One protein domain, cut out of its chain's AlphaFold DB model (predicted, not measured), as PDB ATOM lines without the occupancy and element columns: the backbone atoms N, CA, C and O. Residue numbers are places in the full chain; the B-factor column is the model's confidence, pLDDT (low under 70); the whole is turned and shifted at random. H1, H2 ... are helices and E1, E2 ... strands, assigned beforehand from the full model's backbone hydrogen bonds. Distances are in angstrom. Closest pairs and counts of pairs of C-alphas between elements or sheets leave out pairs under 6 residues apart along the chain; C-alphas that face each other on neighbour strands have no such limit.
ATOM      1  N   THR A  33     -13.441  91.508 189.489       88.81
ATOM      2  CA  THR A  33     -13.923  92.747 188.864       88.81
ATOM      3  C   THR A  33     -12.771  93.464 188.185       88.81
ATOM      4  O   THR A  33     -11.715  93.635 188.785       88.81
ATOM      5  N   LYS A  34     -12.955  93.889 186.930       90.25
ATOM      6  CA  LYS A  34     -11.921  94.634 186.203       90.25
ATOM      7  C   LYS A  34     -11.690  95.993 186.869       90.25
ATOM      8  O   LYS A  34     -12.631  96.759 187.049       90.25
ATOM      9  N   TYR A  35     -10.437  96.271 187.211       90.94
ATOM     10  CA  TYR A  35      -9.968  97.521 187.805       90.94
ATOM     11  C   TYR A  35      -9.440  98.491 186.743       90.94
ATOM     12  O   TYR A  35      -9.716  99.686 186.784       90.94
ATOM     13  N   GLY A  36      -8.693  97.981 185.763       93.06
ATOM     14  CA  GLY A  36      -8.064  98.803 184.733       93.06
ATOM     15  C   GLY A  36      -7.193  97.980 183.795       93.06
ATOM     16  O   GLY A  36      -7.335  96.761 183.732       93.06
ATOM     17  N   SER A  37      -6.287  98.650 183.086       95.12
ATOM     18  CA  SER A  37      -5.297  98.013 182.213       95.12
ATOM     19  C   SER A  37      -4.001  98.832 182.206       95.12
ATOM     20  O   SER A  37      -4.054 100.061 182.251       95.12
ATOM     21  N   ALA A  38      -2.845  98.174 182.134       93.62
ATOM     22  CA  ALA A  38      -1.526  98.807 182.040       93.62
ATOM     23  C   ALA A  38      -0.541  97.874 181.323       93.62
ATOM     24  O   ALA A  38      -0.609  96.661 181.495       93.62
ATOM     25  N   GLY A  39       0.357  98.413 180.490       90.12
ATOM     26  CA  GLY A  39       1.381  97.604 179.804       90.12
ATOM     27  C   GLY A  39       0.828  96.511 178.874       90.12
ATOM     28  O   GLY A  39       1.511  95.534 178.601       90.12
ATOM     29  N   GLY A  40      -0.424  96.626 178.415       89.19
ATOM     30  CA  GLY A  40      -1.083  95.573 177.633       89.19
ATOM     31  C   GLY A  40      -1.595  94.384 178.460       89.19
ATOM     32  O   GLY A  40      -1.929  93.353 177.871       89.19
ATOM     33  N   TRP A  41      -1.659  94.540 179.785       93.25
ATOM     34  CA  TRP A  41      -2.293  93.636 180.744       93.25
ATOM     35  C   TRP A  41      -3.577  94.260 181.287       93.25
ATOM     36  O   TRP A  41      -3.651  95.472 181.492       93.25
ATOM     37  N   ASP A  42      -4.572  93.429 181.567       94.00
ATOM     38  CA  ASP A  42      -5.754  93.814 182.330       94.00
ATOM     39  C   ASP A  42      -5.517  93.586 183.822       94.00
ATOM     40  O   ASP A  42      -4.871  92.621 184.214       94.00
ATOM     41  N   ILE A  43      -6.058  94.468 184.656       92.69
ATOM     42  CA  ILE A  43      -5.942  94.439 186.114       92.69
ATOM     43  C   ILE A  43      -7.325  94.134 186.678       92.69
ATOM     44  O   ILE A  43      -8.309  94.765 186.281       92.69
ATOM     45  N   PHE A  44      -7.404  93.210 187.626       91.81
ATOM     46  CA  PHE A  44      -8.646  92.800 188.269       91.81
ATOM     47  C   PHE A  44      -8.497  92.789 189.789       91.81
ATOM     48  O   PHE A  44      -7.442  92.429 190.295       91.81
ATOM     49  N   VAL A  45      -9.561  93.131 190.513       90.19
ATOM     50  CA  VAL A  45      -9.712  92.865 191.951       90.19
ATOM     51  C   VAL A  45     -10.257  91.451 192.117       90.19
ATOM     52  O   VAL A  45     -11.221  91.112 191.427       90.19
ATOM     53  N   ARG A  46      -9.677  90.645 193.016       86.38
ATOM     54  CA  ARG A  46     -10.082  89.256 193.263       86.38
ATOM     55  C   ARG A  46     -10.247  88.981 194.763       86.38
ATOM     56  O   ARG A  46      -9.270  88.842 195.485       86.38
ATOM     57  N   LYS A  47     -11.492  88.910 195.235       82.31
ATOM     58  CA  LYS A  47     -11.838  88.996 196.673       82.31
ATOM     59  C   LYS A  47     -11.474  87.763 197.515       82.31
ATOM     60  O   LYS A  47     -11.457  87.848 198.739       82.31
ATOM     61  N   ASP A  48     -11.247  86.615 196.882       80.44
ATOM     62  CA  ASP A  48     -10.996  85.317 197.526       80.44
ATOM     63  C   ASP A  48      -9.513  85.051 197.841       80.44
ATOM     64  O   ASP A  48      -9.212  84.090 198.539       80.44
ATOM     65  N   LEU A  49      -8.591  85.907 197.385       73.88
ATOM     66  CA  LEU A  49      -7.147  85.808 197.655       73.88
ATOM     67  C   LEU A  49      -6.655  86.858 198.674       73.88
ATOM     68  O   LEU A  49      -5.473  87.203 198.708       73.88
ATOM     69  N   GLY A  50      -7.569  87.366 199.510       61.78
ATOM     70  CA  GLY A  50      -7.438  88.644 200.229       61.78
ATOM     71  C   GLY A  50      -8.035  89.747 199.353       61.78
ATOM     72  O   GLY A  50      -8.506  89.420 198.266       61.78
ATOM     73  N   PRO A  51      -8.028  91.042 199.703       66.44
ATOM     74  CA  PRO A  51      -8.439  92.105 198.768       66.44
ATOM     75  C   PRO A  51      -7.494  92.243 197.544       66.44
ATOM     76  O   PRO A  51      -7.428  93.284 196.893       66.44
ATOM     77  N   GLY A  52      -6.752  91.182 197.219       77.69
ATOM     78  CA  GLY A  52      -5.674  91.130 196.264       77.69
ATOM     79  C   GLY A  52      -6.154  91.372 194.845       77.69
ATOM     80  O   GLY A  52      -7.145  90.822 194.361       77.69
ATOM     81  N   CYS A  53      -5.390  92.199 194.149       89.12
ATOM     82  CA  CYS A  53      -5.527  92.344 192.721       89.12
ATOM     83  C   CYS A  53      -4.711  91.270 191.991       89.12
ATOM     84  O   CYS A  53      -3.819  90.626 192.552       89.12
ATOM     85  N   LEU A  54      -4.997  91.104 190.709       91.56
ATOM     86  CA  LEU A  54      -4.221  90.298 189.777       91.56
ATOM     87  C   LEU A  54      -4.123  91.009 188.432       91.56
ATOM     88  O   LEU A  54      -4.951  91.863 188.108       91.56
ATOM     89  N   ILE A  55      -3.119  90.641 187.646       92.50
ATOM     90  CA  ILE A  55      -3.001  91.015 186.241       92.50
ATOM     91  C   ILE A  55      -3.245  89.796 185.368       92.50
ATOM     92  O   ILE A  55      -2.861  88.684 185.727       92.50
ATOM     93  N   ALA A  56      -3.876  89.995 184.219       92.31
ATOM     94  CA  ALA A  56      -4.051  88.945 183.236       92.31
ATOM     95  C   ALA A  56      -3.900  89.464 181.808       92.31
ATOM     96  O   ALA A  56      -4.247  90.603 181.495       92.31
ATOM     97  N   LYS A  57      -3.393  88.602 180.932       90.06
ATOM     98  CA  LYS A  57      -3.234  88.871 179.507       90.06
ATOM     99  C   LYS A  57      -3.498  87.595 178.727       90.06
ATOM    100  O   LYS A  57      -3.086  86.515 179.141       90.06
ATOM    101  N   VAL A  58      -4.172  87.729 177.592       87.56
ATOM    102  CA  VAL A  58      -4.263  86.659 176.598       87.56
ATOM    103  C   VAL A  58      -3.088  86.820 175.636       87.56
ATOM    104  O   VAL A  58      -2.906  87.891 175.057       87.56
ATOM    105  N   ALA A  59      -2.259  85.789 175.531       80.12
ATOM    106  CA  ALA A  59      -1.162  85.706 174.580       80.12
ATOM    107  C   ALA A  59      -1.690  85.419 173.165       80.12
ATOM    108  O   ALA A  59      -2.809  84.936 172.990       80.12
ATOM    109  N   ASP A  60      -0.860  85.662 172.150       79.44
ATOM    110  CA  ASP A  60      -1.244  85.525 170.736       79.44
ATOM    111  C   ASP A  60      -1.692  84.104 170.355       79.44
ATOM    112  O   ASP A  60      -2.462  83.912 169.417       79.44
ATOM    113  N   ASN A  61      -1.241  83.097 171.106       72.19
ATOM    114  CA  ASN A  61      -1.642  81.701 170.936       72.19
ATOM    115  C   ASN A  61      -2.950  81.333 171.665       72.19
ATOM    116  O   ASN A  61      -3.301  80.156 171.729       72.19
ATOM    117  N   GLY A  62      -3.664  82.312 172.228       78.31
ATOM    118  CA  GLY A  62      -4.945  82.129 172.911       78.31
ATOM    119  C   GLY A  62      -4.844  81.664 174.366       78.31
ATOM    120  O   GLY A  62      -5.875  81.545 175.027       78.31
ATOM    121  N   MET A  63      -3.639  81.430 174.898       80.31
ATOM    122  CA  MET A  63      -3.462  81.133 176.322       80.31
ATOM    123  C   MET A  63      -3.631  82.400 177.156       80.31
ATOM    124  O   MET A  63      -3.141  83.465 176.791       80.31
ATOM    125  N   GLN A  64      -4.267  82.280 178.313       87.00
ATOM    126  CA  GLN A  64      -4.304  83.345 179.303       87.00
ATOM    127  C   GLN A  64      -3.202  83.129 180.333       87.00
ATOM    128  O   GLN A  64      -3.139  82.078 180.961       87.00
ATOM    129  N   VAL A  65      -2.392  84.156 180.566       87.31
ATOM    130  CA  VAL A  65      -1.490  84.221 181.715       87.31
ATOM    131  C   VAL A  65      -2.080  85.153 182.752       87.31
ATOM    132  O   VAL A  65      -2.582  86.227 182.425       87.31
ATOM    133  N   GLN A  66      -2.018  84.724 184.004       90.12
ATOM    134  CA  GLN A  66      -2.440  85.476 185.166       90.12
ATOM    135  C   GLN A  66      -1.310  85.509 186.187       90.12
ATOM    136  O   GLN A  66      -0.686  84.487 186.455       90.12
ATOM    137  N   MET A  67      -1.078  86.673 186.784       88.75
ATOM    138  CA  MET A  67      -0.144  86.844 187.891       88.75
ATOM    139  C   MET A  67      -0.817  87.626 189.007       88.75
ATOM    140  O   MET A  67      -1.559  88.575 188.756       88.75
ATOM    141  N   GLY A  68      -0.559  87.244 190.248       88.50
ATOM    142  CA  GLY A  68      -1.127  87.931 191.398       88.50
ATOM    143  C   GLY A  68      -0.408  87.579 192.687       88.50
ATOM    144  O   GLY A  68       0.576  86.837 192.694       88.50
ATOM    145  N   ILE A  69      -0.915  88.125 193.784       84.69
ATOM    146  CA  ILE A  69      -0.454  87.810 195.134       84.69
ATOM    147  C   ILE A  69      -1.634  87.215 195.887       84.69
ATOM    148  O   ILE A  69      -2.725  87.777 195.876       84.69
ATOM    149  N   ASP A  70      -1.400  86.067 196.507       82.62
ATOM    150  CA  ASP A  70      -2.304  85.491 197.484       82.62
ATOM    151  C   ASP A  70      -1.886  85.953 198.882       82.62
ATOM    152  O   ASP A  70      -0.852  85.544 199.422       82.62
ATOM    153  N   GLU A  71      -2.687  86.842 199.456       77.88
ATOM    154  CA  GLU A  71      -2.468  87.393 200.791       77.88
ATOM    155  C   GLU A  71      -3.061  86.493 201.882       77.88
ATOM    156  O   GLU A  71      -2.665  86.590 203.043       77.88
ATOM    157  N   THR A  72      -3.936  85.550 201.518       79.94
ATOM    158  CA  THR A  72      -4.559  84.612 202.467       79.94
ATOM    159  C   THR A  72      -3.629  83.474 202.871       79.94
ATOM    160  O   THR A  72      -3.782  82.916 203.958       79.94
ATOM    161  N   SER A  73      -2.628  83.155 202.043       77.50
ATOM    162  CA  SER A  73      -1.671  82.063 202.276       77.50
ATOM    163  C   SER A  73      -0.241  82.540 202.577       77.50
ATOM    164  O   SER A  73       0.742  81.868 202.257       77.50
ATOM    165  N   GLY A  74      -0.106  83.694 203.242       72.62
ATOM    166  CA  GLY A  74       1.190  84.214 203.690       72.62
ATOM    167  C   GLY A  74       1.937  85.040 202.638       72.62
ATOM    168  O   GLY A  74       3.160  84.945 202.553       72.62
ATOM    169  N   MET A  75       1.208  85.849 201.857       76.44
ATOM    170  CA  MET A  75       1.741  86.783 200.849       76.44
ATOM    171  C   MET A  75       2.615  86.100 199.790       76.44
ATOM    172  O   MET A  75       3.797  86.409 199.623       76.44
ATOM    173  N   ARG A  76       2.034  85.150 199.057       82.00
ATOM    174  CA  ARG A  76       2.751  84.401 198.019       82.00
ATOM    175  C   ARG A  76       2.376  84.919 196.639       82.00
ATOM    176  O   ARG A  76       1.204  84.963 196.282       82.00
ATOM    177  N   GLY A  77       3.383  85.281 195.849       83.44
ATOM    178  CA  GLY A  77       3.191  85.515 194.421       83.44
ATOM    179  C   GLY A  77       2.827  84.209 193.714       83.44
ATOM    180  O   GLY A  77       3.397  83.160 194.022       83.44
ATOM    181  N   TYR A  78       1.898  84.272 192.768       84.38
ATOM    182  CA  TYR A  78       1.557  83.152 191.900       84.38
ATOM    183  C   TYR A  78       1.521  83.588 190.438       84.38
ATOM    184  O   TYR A  78       1.281  84.752 190.113       84.38
ATOM    185  N   MET A  79       1.720  82.607 189.565       84.75
ATOM    186  CA  MET A  79       1.457  82.707 188.141       84.75
ATOM    187  C   MET A  79       0.622  81.495 187.733       84.75
ATOM    188  O   MET A  79       0.934  80.368 188.118       84.75
ATOM    189  N   ALA A  80      -0.445  81.734 186.983       83.06
ATOM    190  CA  ALA A  80      -1.340  80.717 186.456       83.06
ATOM    191  C   ALA A  80      -1.457  80.877 184.941       83.06
ATOM    192  O   ALA A  80      -1.500  81.995 184.427       83.06
ATOM    193  N   ILE A  81      -1.500  79.754 184.229       81.75
ATOM    194  CA  ILE A  81      -1.684  79.716 182.781       81.75
ATOM    195  C   ILE A  81      -2.938  78.898 182.500       81.75
ATOM    196  O   ILE A  81      -3.070  77.772 182.979       81.75
ATOM    197  N   TYR A  82      -3.849  79.472 181.725       81.31
ATOM    198  CA  TYR A  82      -5.095  78.852 181.305       81.31
ATOM    199  C   TYR A  82      -5.099  78.698 179.787       81.31
ATOM    200  O   TYR A  82      -4.643  79.578 179.056       81.31
ATOM    201  N   THR A  83      -5.637  77.585 179.302       76.56
ATOM    202  CA  THR A  83      -5.809  77.315 177.874       76.56
ATOM    203  C   THR A  83      -7.171  76.677 177.638       76.56
ATOM    204  O   THR A  83      -7.641  75.899 178.467       76.56
ATOM    205  N   THR A  84      -7.804  77.009 176.514       72.00
ATOM    206  CA  THR A  84      -9.001  76.312 176.014       72.00
ATOM    207  C   THR A  84      -8.658  75.173 175.069       72.00
ATOM    208  O   THR A  84      -9.565  74.499 174.588       72.00
ATOM    209  N   ALA A  85      -7.379  75.002 174.722       69.44
ATOM    210  CA  ALA A  85      -6.968  73.843 173.955       69.44
ATOM    211  C   ALA A  85      -7.312  72.586 174.759       69.44
ATOM    212  O   ALA A  85      -7.055  72.541 175.965       69.44
ATOM    213  N   ASP A  86      -7.860  71.572 174.087       62.69
ATOM    214  CA  ASP A  86      -7.947  70.227 174.643       62.69
ATOM    215  C   ASP A  86      -6.515  69.739 174.883       62.69
ATOM    216  O   ASP A  86      -5.848  69.207 173.997       62.69
ATOM    217  N   ALA A  87      -6.011  69.991 176.084       58.47
ATOM    218  CA  ALA A  87      -4.818  69.365 176.603       58.47
ATOM    219  C   ALA A  87      -5.315  68.157 177.398       58.47
ATOM    220  O   ALA A  87      -5.747  68.337 178.542       58.47
ATOM    221  N   LEU A  95       3.102  68.014 182.274       61.88
ATOM    222  CA  LEU A  95       3.449  68.921 181.182       61.88
ATOM    223  C   LEU A  95       4.720  69.687 181.517       61.88
ATOM    224  O   LEU A  95       4.849  70.235 182.611       61.88
ATOM    225  N   SER A  96       5.609  69.791 180.532       65.19
ATOM    226  CA  SER A  96       6.737  70.707 180.625       65.19
ATOM    227  C   SER A  96       6.254  72.144 180.482       65.19
ATOM    228  O   SER A  96       5.609  72.502 179.498       65.19
ATOM    229  N   VAL A  97       6.591  72.965 181.470       66.94
ATOM    230  CA  VAL A  97       6.366  74.408 181.435       66.94
ATOM    231  C   VAL A  97       7.720  75.094 181.486       66.94
ATOM    232  O   VAL A  97       8.505  74.837 182.400       66.94
ATOM    233  N   ILE A  98       7.993  75.956 180.506       69.62
ATOM    234  CA  ILE A  98       9.168  76.830 180.496       69.62
ATOM    235  C   ILE A  98       8.677  78.262 180.667       69.62
ATOM    236  O   ILE A  98       7.922  78.772 179.843       69.62
ATOM    237  N   PHE A  99       9.123  78.908 181.738       71.00
ATOM    238  CA  PHE A  99       8.954  80.339 181.937       71.00
ATOM    239  C   PHE A  99      10.223  81.034 181.466       71.00
ATOM    240  O   PHE A  99      11.285  80.824 182.048       71.00
ATOM    241  N   ASP A 100      10.122  81.826 180.407       69.12
ATOM    242  CA  ASP A 100      11.205  82.694 179.957       69.12
ATOM    243  C   ASP A 100      10.980  84.088 180.550       69.12
ATOM    244  O   ASP A 100       9.970  84.735 180.269       69.12
ATOM    245  N   VAL A 101      11.880  84.505 181.437       69.75
ATOM    246  CA  VAL A 101      11.872  85.828 182.061       69.75
ATOM    247  C   VAL A 101      13.136  86.541 181.605       69.75
ATOM    248  O   VAL A 101      14.228  86.230 182.077       69.75
ATOM    249  N   ASP A 102      12.994  87.464 180.657       68.69
ATOM    250  CA  ASP A 102      14.095  88.265 180.107       68.69
ATOM    251  C   ASP A 102      15.282  87.427 179.583       68.69
ATOM    252  O   ASP A 102      16.452  87.765 179.779       68.69
ATOM    253  N   GLY A 103      15.000  86.299 178.923       71.12
ATOM    254  CA  GLY A 103      16.007  85.372 178.400       71.12
ATOM    255  C   GLY A 103      16.521  84.358 179.427       71.12
ATOM    256  O   GLY A 103      17.375  83.531 179.096       71.12
ATOM    257  N   GLN A 104      16.023  84.390 180.668       69.12
ATOM    258  CA  GLN A 104      16.281  83.361 181.674       69.12
ATOM    259  C   GLN A 104      15.143  82.341 181.697       69.12
ATOM    260  O   GLN A 104      14.003  82.667 182.021       69.12
ATOM    261  N   GLN A 105      15.464  81.085 181.390       73.75
ATOM    262  CA  GLN A 105      14.486  80.001 181.342       73.75
ATOM    263  C   GLN A 105      14.406  79.243 182.670       73.75
ATOM    264  O   GLN A 105      15.397  78.691 183.150       73.75
ATOM    265  N   PHE A 106      13.201  79.161 183.226       70.81
ATOM    266  CA  PHE A 106      12.861  78.375 184.407       70.81
ATOM    267  C   PHE A 106      11.939  77.235 183.986       70.81
ATOM    268  O   PHE A 106      10.834  77.478 183.501       70.81
ATOM    269  N   SER A 107      12.383  75.989 184.153       65.31
ATOM    270  CA  SER A 107      11.596  74.816 183.772       65.31
ATOM    271  C   SER A 107      10.999  74.112 184.987       65.31
ATOM    272  O   SER A 107      11.666  73.887 185.999       65.31
ATOM    273  N   ALA A 108       9.731  73.731 184.866       59.72
ATOM    274  CA  ALA A 108       9.099  72.754 185.737       59.72
ATOM    275  C   ALA A 108       8.905  71.453 184.940       59.72
ATOM    276  O   ALA A 108       8.258  71.450 183.896       59.72
ATOM    277  N   GLU A 109       9.550  70.392 185.437       60.00
ATOM    278  CA  GLU A 109       9.536  68.980 185.012       60.00
ATOM    279  C   GLU A 109       9.709  68.703 183.490       60.00
ATOM    280  O   GLU A 109       8.796  68.872 182.682       60.00
ATOM    281  N   PRO A 110      10.904  68.241 183.066       54.06
ATOM    282  CA  PRO A 110      11.318  68.220 181.667       54.06
ATOM    283  C   PRO A 110      10.766  66.997 180.924       54.06
ATOM    284  O   PRO A 110      11.385  65.940 180.919       54.06
ATOM    285  N   SER A 111       9.611  67.129 180.277       47.00
ATOM    286  CA  SER A 111       9.287  66.408 179.030       47.00
ATOM    287  C   SER A 111       7.950  66.903 178.475       47.00
ATOM    288  O   SER A 111       6.919  66.751 179.119       47.00
ATOM    289  N   GLY A 112       7.953  67.554 177.308       51.69
ATOM    290  CA  GLY A 112       6.721  68.041 176.678       51.69
ATOM    291  C   GLY A 112       6.927  69.157 175.655       51.69
ATOM    292  O   GLY A 112       8.046  69.610 175.427       51.69
ATOM    293  N   GLN A 113       5.824  69.572 175.027       53.25
ATOM    294  CA  GLN A 113       5.770  70.665 174.049       53.25
ATOM    295  C   GLN A 113       6.114  72.007 174.715       53.25
ATOM    296  O   GLN A 113       5.505  72.375 175.715       53.25
ATOM    297  N   THR A 114       7.066  72.746 174.143       56.25
ATOM    298  CA  THR A 114       7.452  74.079 174.625       56.25
ATOM    299  C   THR A 114       6.454  75.130 174.154       56.25
ATOM    300  O   THR A 114       6.213  75.265 172.954       56.25
ATOM    301  N   PHE A 115       5.931  75.925 175.083       60.44
ATOM    302  CA  PHE A 115       5.186  77.141 174.778       60.44
ATOM    303  C   PHE A 115       5.986  78.370 175.216       60.44
ATOM    304  O   PHE A 115       6.667  78.344 176.237       60.44
ATOM    305  N   SER A 116       5.911  79.442 174.429       62.84
ATOM    306  CA  SER A 116       6.501  80.740 174.760       62.84
ATOM    307  C   SER A 116       5.375  81.728 175.044       62.84
ATOM    308  O   SER A 116       4.400  81.798 174.293       62.84
ATOM    309  N   VAL A 117       5.501  82.463 176.145       66.62
ATOM    310  CA  VAL A 117       4.619  83.574 176.503       66.62
ATOM    311  C   VAL A 117       5.498  84.813 176.624       66.62
ATOM    312  O   VAL A 117       6.440  84.804 177.412       66.62
ATOM    313  N   SER A 118       5.188  85.875 175.874       74.75
ATOM    314  CA  SER A 118       5.807  87.183 176.115       74.75
ATOM    315  C   SER A 118       5.263  87.783 177.412       74.75
ATOM    316  O   SER A 118       4.047  87.873 177.613       74.75
ATOM    317  N   LEU A 119       6.181  88.210 178.277       80.12
ATOM    318  CA  LEU A 119       5.896  88.940 179.510       80.12
ATOM    319  C   LEU A 119       6.147  90.447 179.352       80.12
ATOM    320  O   LEU A 119       6.308  91.160 180.343       80.12
ATOM    321  N   ASP A 120       6.153  90.963 178.125       84.81
ATOM    322  CA  ASP A 120       6.366  92.387 177.881       84.81
ATOM    323  C   ASP A 120       5.305  93.244 178.589       84.81
ATOM    324  O   ASP A 120       4.124  92.888 178.690       84.81
ATOM    325  N   GLY A 121       5.742  94.390 179.115       85.44
ATOM    326  CA  GLY A 121       4.889  95.317 179.864       85.44
ATOM    327  C   GLY A 121       4.469  94.827 181.254       85.44
ATOM    328  O   GLY A 121       3.654  95.485 181.908       85.44
ATOM    329  N   THR A 122       5.013  93.695 181.726       86.75
ATOM    330  CA  THR A 122       4.737  93.178 183.076       86.75
ATOM    331  C   THR A 122       5.217  94.142 184.163       86.75
ATOM    332  O   THR A 122       4.608  94.210 185.222       86.75
ATOM    333  N   ASP A 123       6.242  94.957 183.919       87.19
ATOM    334  CA  ASP A 123       6.721  95.983 184.853       87.19
ATOM    335  C   ASP A 123       5.645  97.045 185.157       87.19
ATOM    336  O   ASP A 123       5.294  97.274 186.320       87.19
ATOM    337  N   ALA A 124       5.053  97.628 184.113       89.06
ATOM    338  CA  ALA A 124       3.965  98.593 184.225       89.06
ATOM    339  C   ALA A 124       2.712  97.944 184.831       89.06
ATOM    340  O   ALA A 124       2.030  98.546 185.667       89.06
ATOM    341  N   ALA A 125       2.431  96.695 184.450       88.31
ATOM    342  CA  ALA A 125       1.317  95.925 184.986       88.31
ATOM    343  C   ALA A 125       1.482  95.648 186.490       88.31
ATOM    344  O   ALA A 125       0.548  95.866 187.257       88.31
ATOM    345  N   MET A 126       2.676  95.255 186.939       87.12
ATOM    346  CA  MET A 126       2.983  94.996 188.350       87.12
ATOM    347  C   MET A 126       3.004  96.281 189.188       87.12
ATOM    348  O   MET A 126       2.619  96.264 190.359       87.12
ATOM    349  N   GLN A 127       3.402  97.418 188.610       89.19
ATOM    350  CA  GLN A 127       3.273  98.711 189.282       89.19
ATOM    351  C   GLN A 127       1.799  99.078 189.503       89.19
ATOM    352  O   GLN A 127       1.412  99.465 190.608       89.19
ATOM    353  N   ALA A 128       0.965  98.909 188.475       89.81
ATOM    354  CA  ALA A 128      -0.467  99.162 188.568       89.81
ATOM    355  C   ALA A 128      -1.179  98.157 189.491       89.81
ATOM    356  O   ALA A 128      -2.103  98.529 190.215       89.81
ATOM    357  N   LEU A 129      -0.704  96.908 189.532       87.88
ATOM    358  CA  LEU A 129      -1.169  95.871 190.447       87.88
ATOM    359  C   LEU A 129      -1.010  96.295 191.909       87.88
ATOM    360  O   LEU A 129      -1.965  96.216 192.677       87.88
ATOM    361  N   ARG A 130       0.170  96.803 192.283       86.94
ATOM    362  CA  ARG A 130       0.429  97.295 193.647       86.94
ATOM    363  C   ARG A 130      -0.446  98.490 194.006       86.94
ATOM    364  O   ARG A 130      -0.911  98.589 195.135       86.94
ATOM    365  N   ALA A 131      -0.688  99.389 193.052       88.69
ATOM    366  CA  ALA A 131      -1.601 100.510 193.261       88.69
ATOM    367  C   ALA A 131      -3.045 100.032 193.492       88.69
ATOM    368  O   ALA A 131      -3.731 100.566 194.356       88.69
ATOM    369  N   CYS A 132      -3.482  99.004 192.758       88.81
ATOM    370  CA  CYS A 132      -4.778  98.362 192.960       88.81
ATOM    371  C   CYS A 132      -4.875  97.708 194.349       88.81
ATOM    372  O   CYS A 132      -5.855  97.927 195.054       88.81
ATOM    373  N   GLN A 133      -3.840  96.977 194.775       85.56
ATOM    374  CA  GLN A 133      -3.780  96.355 196.106       85.56
ATOM    375  C   GLN A 133      -3.821  97.388 197.237       85.56
ATOM    376  O   GLN A 133      -4.488  97.171 198.232       85.56
ATOM    377  N   ALA A 134      -3.165  98.541 197.083       85.44
ATOM    378  CA  ALA A 134      -3.207  99.609 198.086       85.44
ATOM    379  C   ALA A 134      -4.575 100.318 198.189       85.44
ATOM    380  O   ALA A 134      -4.803 101.068 199.138       85.44
ATOM    381  N   ALA A 135      -5.452 100.140 197.196       84.94
ATOM    382  CA  ALA A 135      -6.754 100.793 197.113       84.94
ATOM    383  C   ALA A 135      -7.926  99.915 197.597       84.94
ATOM    384  O   ALA A 135      -9.052 100.414 197.643       84.94
TER     385      ALA A 135
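Overview. This is residues 33 to 87 and 95 to 135 of the 136 residues of an uncharacterized protein of Rhizobium sp. BK251 (UniProt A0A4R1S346). A strongly twisted sheet of five strands, E1 to E5, has one helix, H1, packed over one face toward its E1, E2 and E3 side, and its other face is bare. A separate two-stranded hairpin, E6 and E7, lies away from this sheet, and a long unnamed stretch, residues 109 to 121, leads from it back to H1. The printed part has 96 residues with seven named strands and then one named helix, in the order E1 E2 E3 E4 E5 E6 E7 H1. The large sheet has the order E1 - E2 - E3 - E4 - E5, all antiparallel, and the class is mixed, helices and strands. The whole is compact, with a radius of gyration of the C-alphas of 13.9 A and spans of 41 by 28 by 28 A.

Arrangement. The large sheet holds E1, residues 33 to 38, E2, residues 41 to 46, E3, residues 53 to 58, E4, residues 64 to 70, and E5, residues 76 to 82. They form a meander, each strand the antiparallel neighbour of the one before, and each strand makes a hairpin with the next. E1 and E5 are the edge strands. N 35 and O 43 of E1 and E2 are 2.8 A apart, within hydrogen-bond range, as are N 44 and O 54 of E2 and E3 at 2.8 A. N 57 and O 65 of E3 and E4 are within range at 2.9 A, and N 66 and O 80 of E4 and E5 at 2.8 A. H1, residues 122 to 134, is on one face of this sheet, an arrangement of two layers, helix over sheet. The closest C-alphas of E1 and H1, those of Ala 38 and Ala 125, are 5.0 A apart, and those of E3 and H1, Cys 53 and Gln 133, are 5.5 A apart. In H1 every O i to N i+4 pair is within hydrogen-bond range. E6, residues 97 to 101, and E7, residues 104 to 108, are a hairpin, antiparallel at 158 degrees, with N 99 and O 106 at 2.8 A. Both are apart from E1, E2, E3, E4 and E5.

Along the chain. E1 begins at C-alpha 33, at (-13.923, 92.747, 188.864). E5 is 19.3 A from first to last C-alpha, E4 18.4 A and E3 17.1 A; E1 and E2 are 15.4 A each. E6 measures 12.7 A and E7 13.4 A, with C-alpha 104 at (16.281, 83.361, 181.674). H1 is 18.2 A long and ends at C-alpha 134, at (-3.207, 99.609, 198.086).

Size, cuts and confidence. The two C-alphas farthest apart, those of Ser 111 and Ala 135, are 42.0 A apart. Residues 88 to 94 are not printed, and C-alphas 87 and 95 are 9.5 A apart across this cut, in the link from E5 to E6. The link from E7 to H1, 13 residues, is long. The mean pLDDT of the printed part is 79.0, and 24 residues are under 70, among them 95 to 98 and 107 to 117.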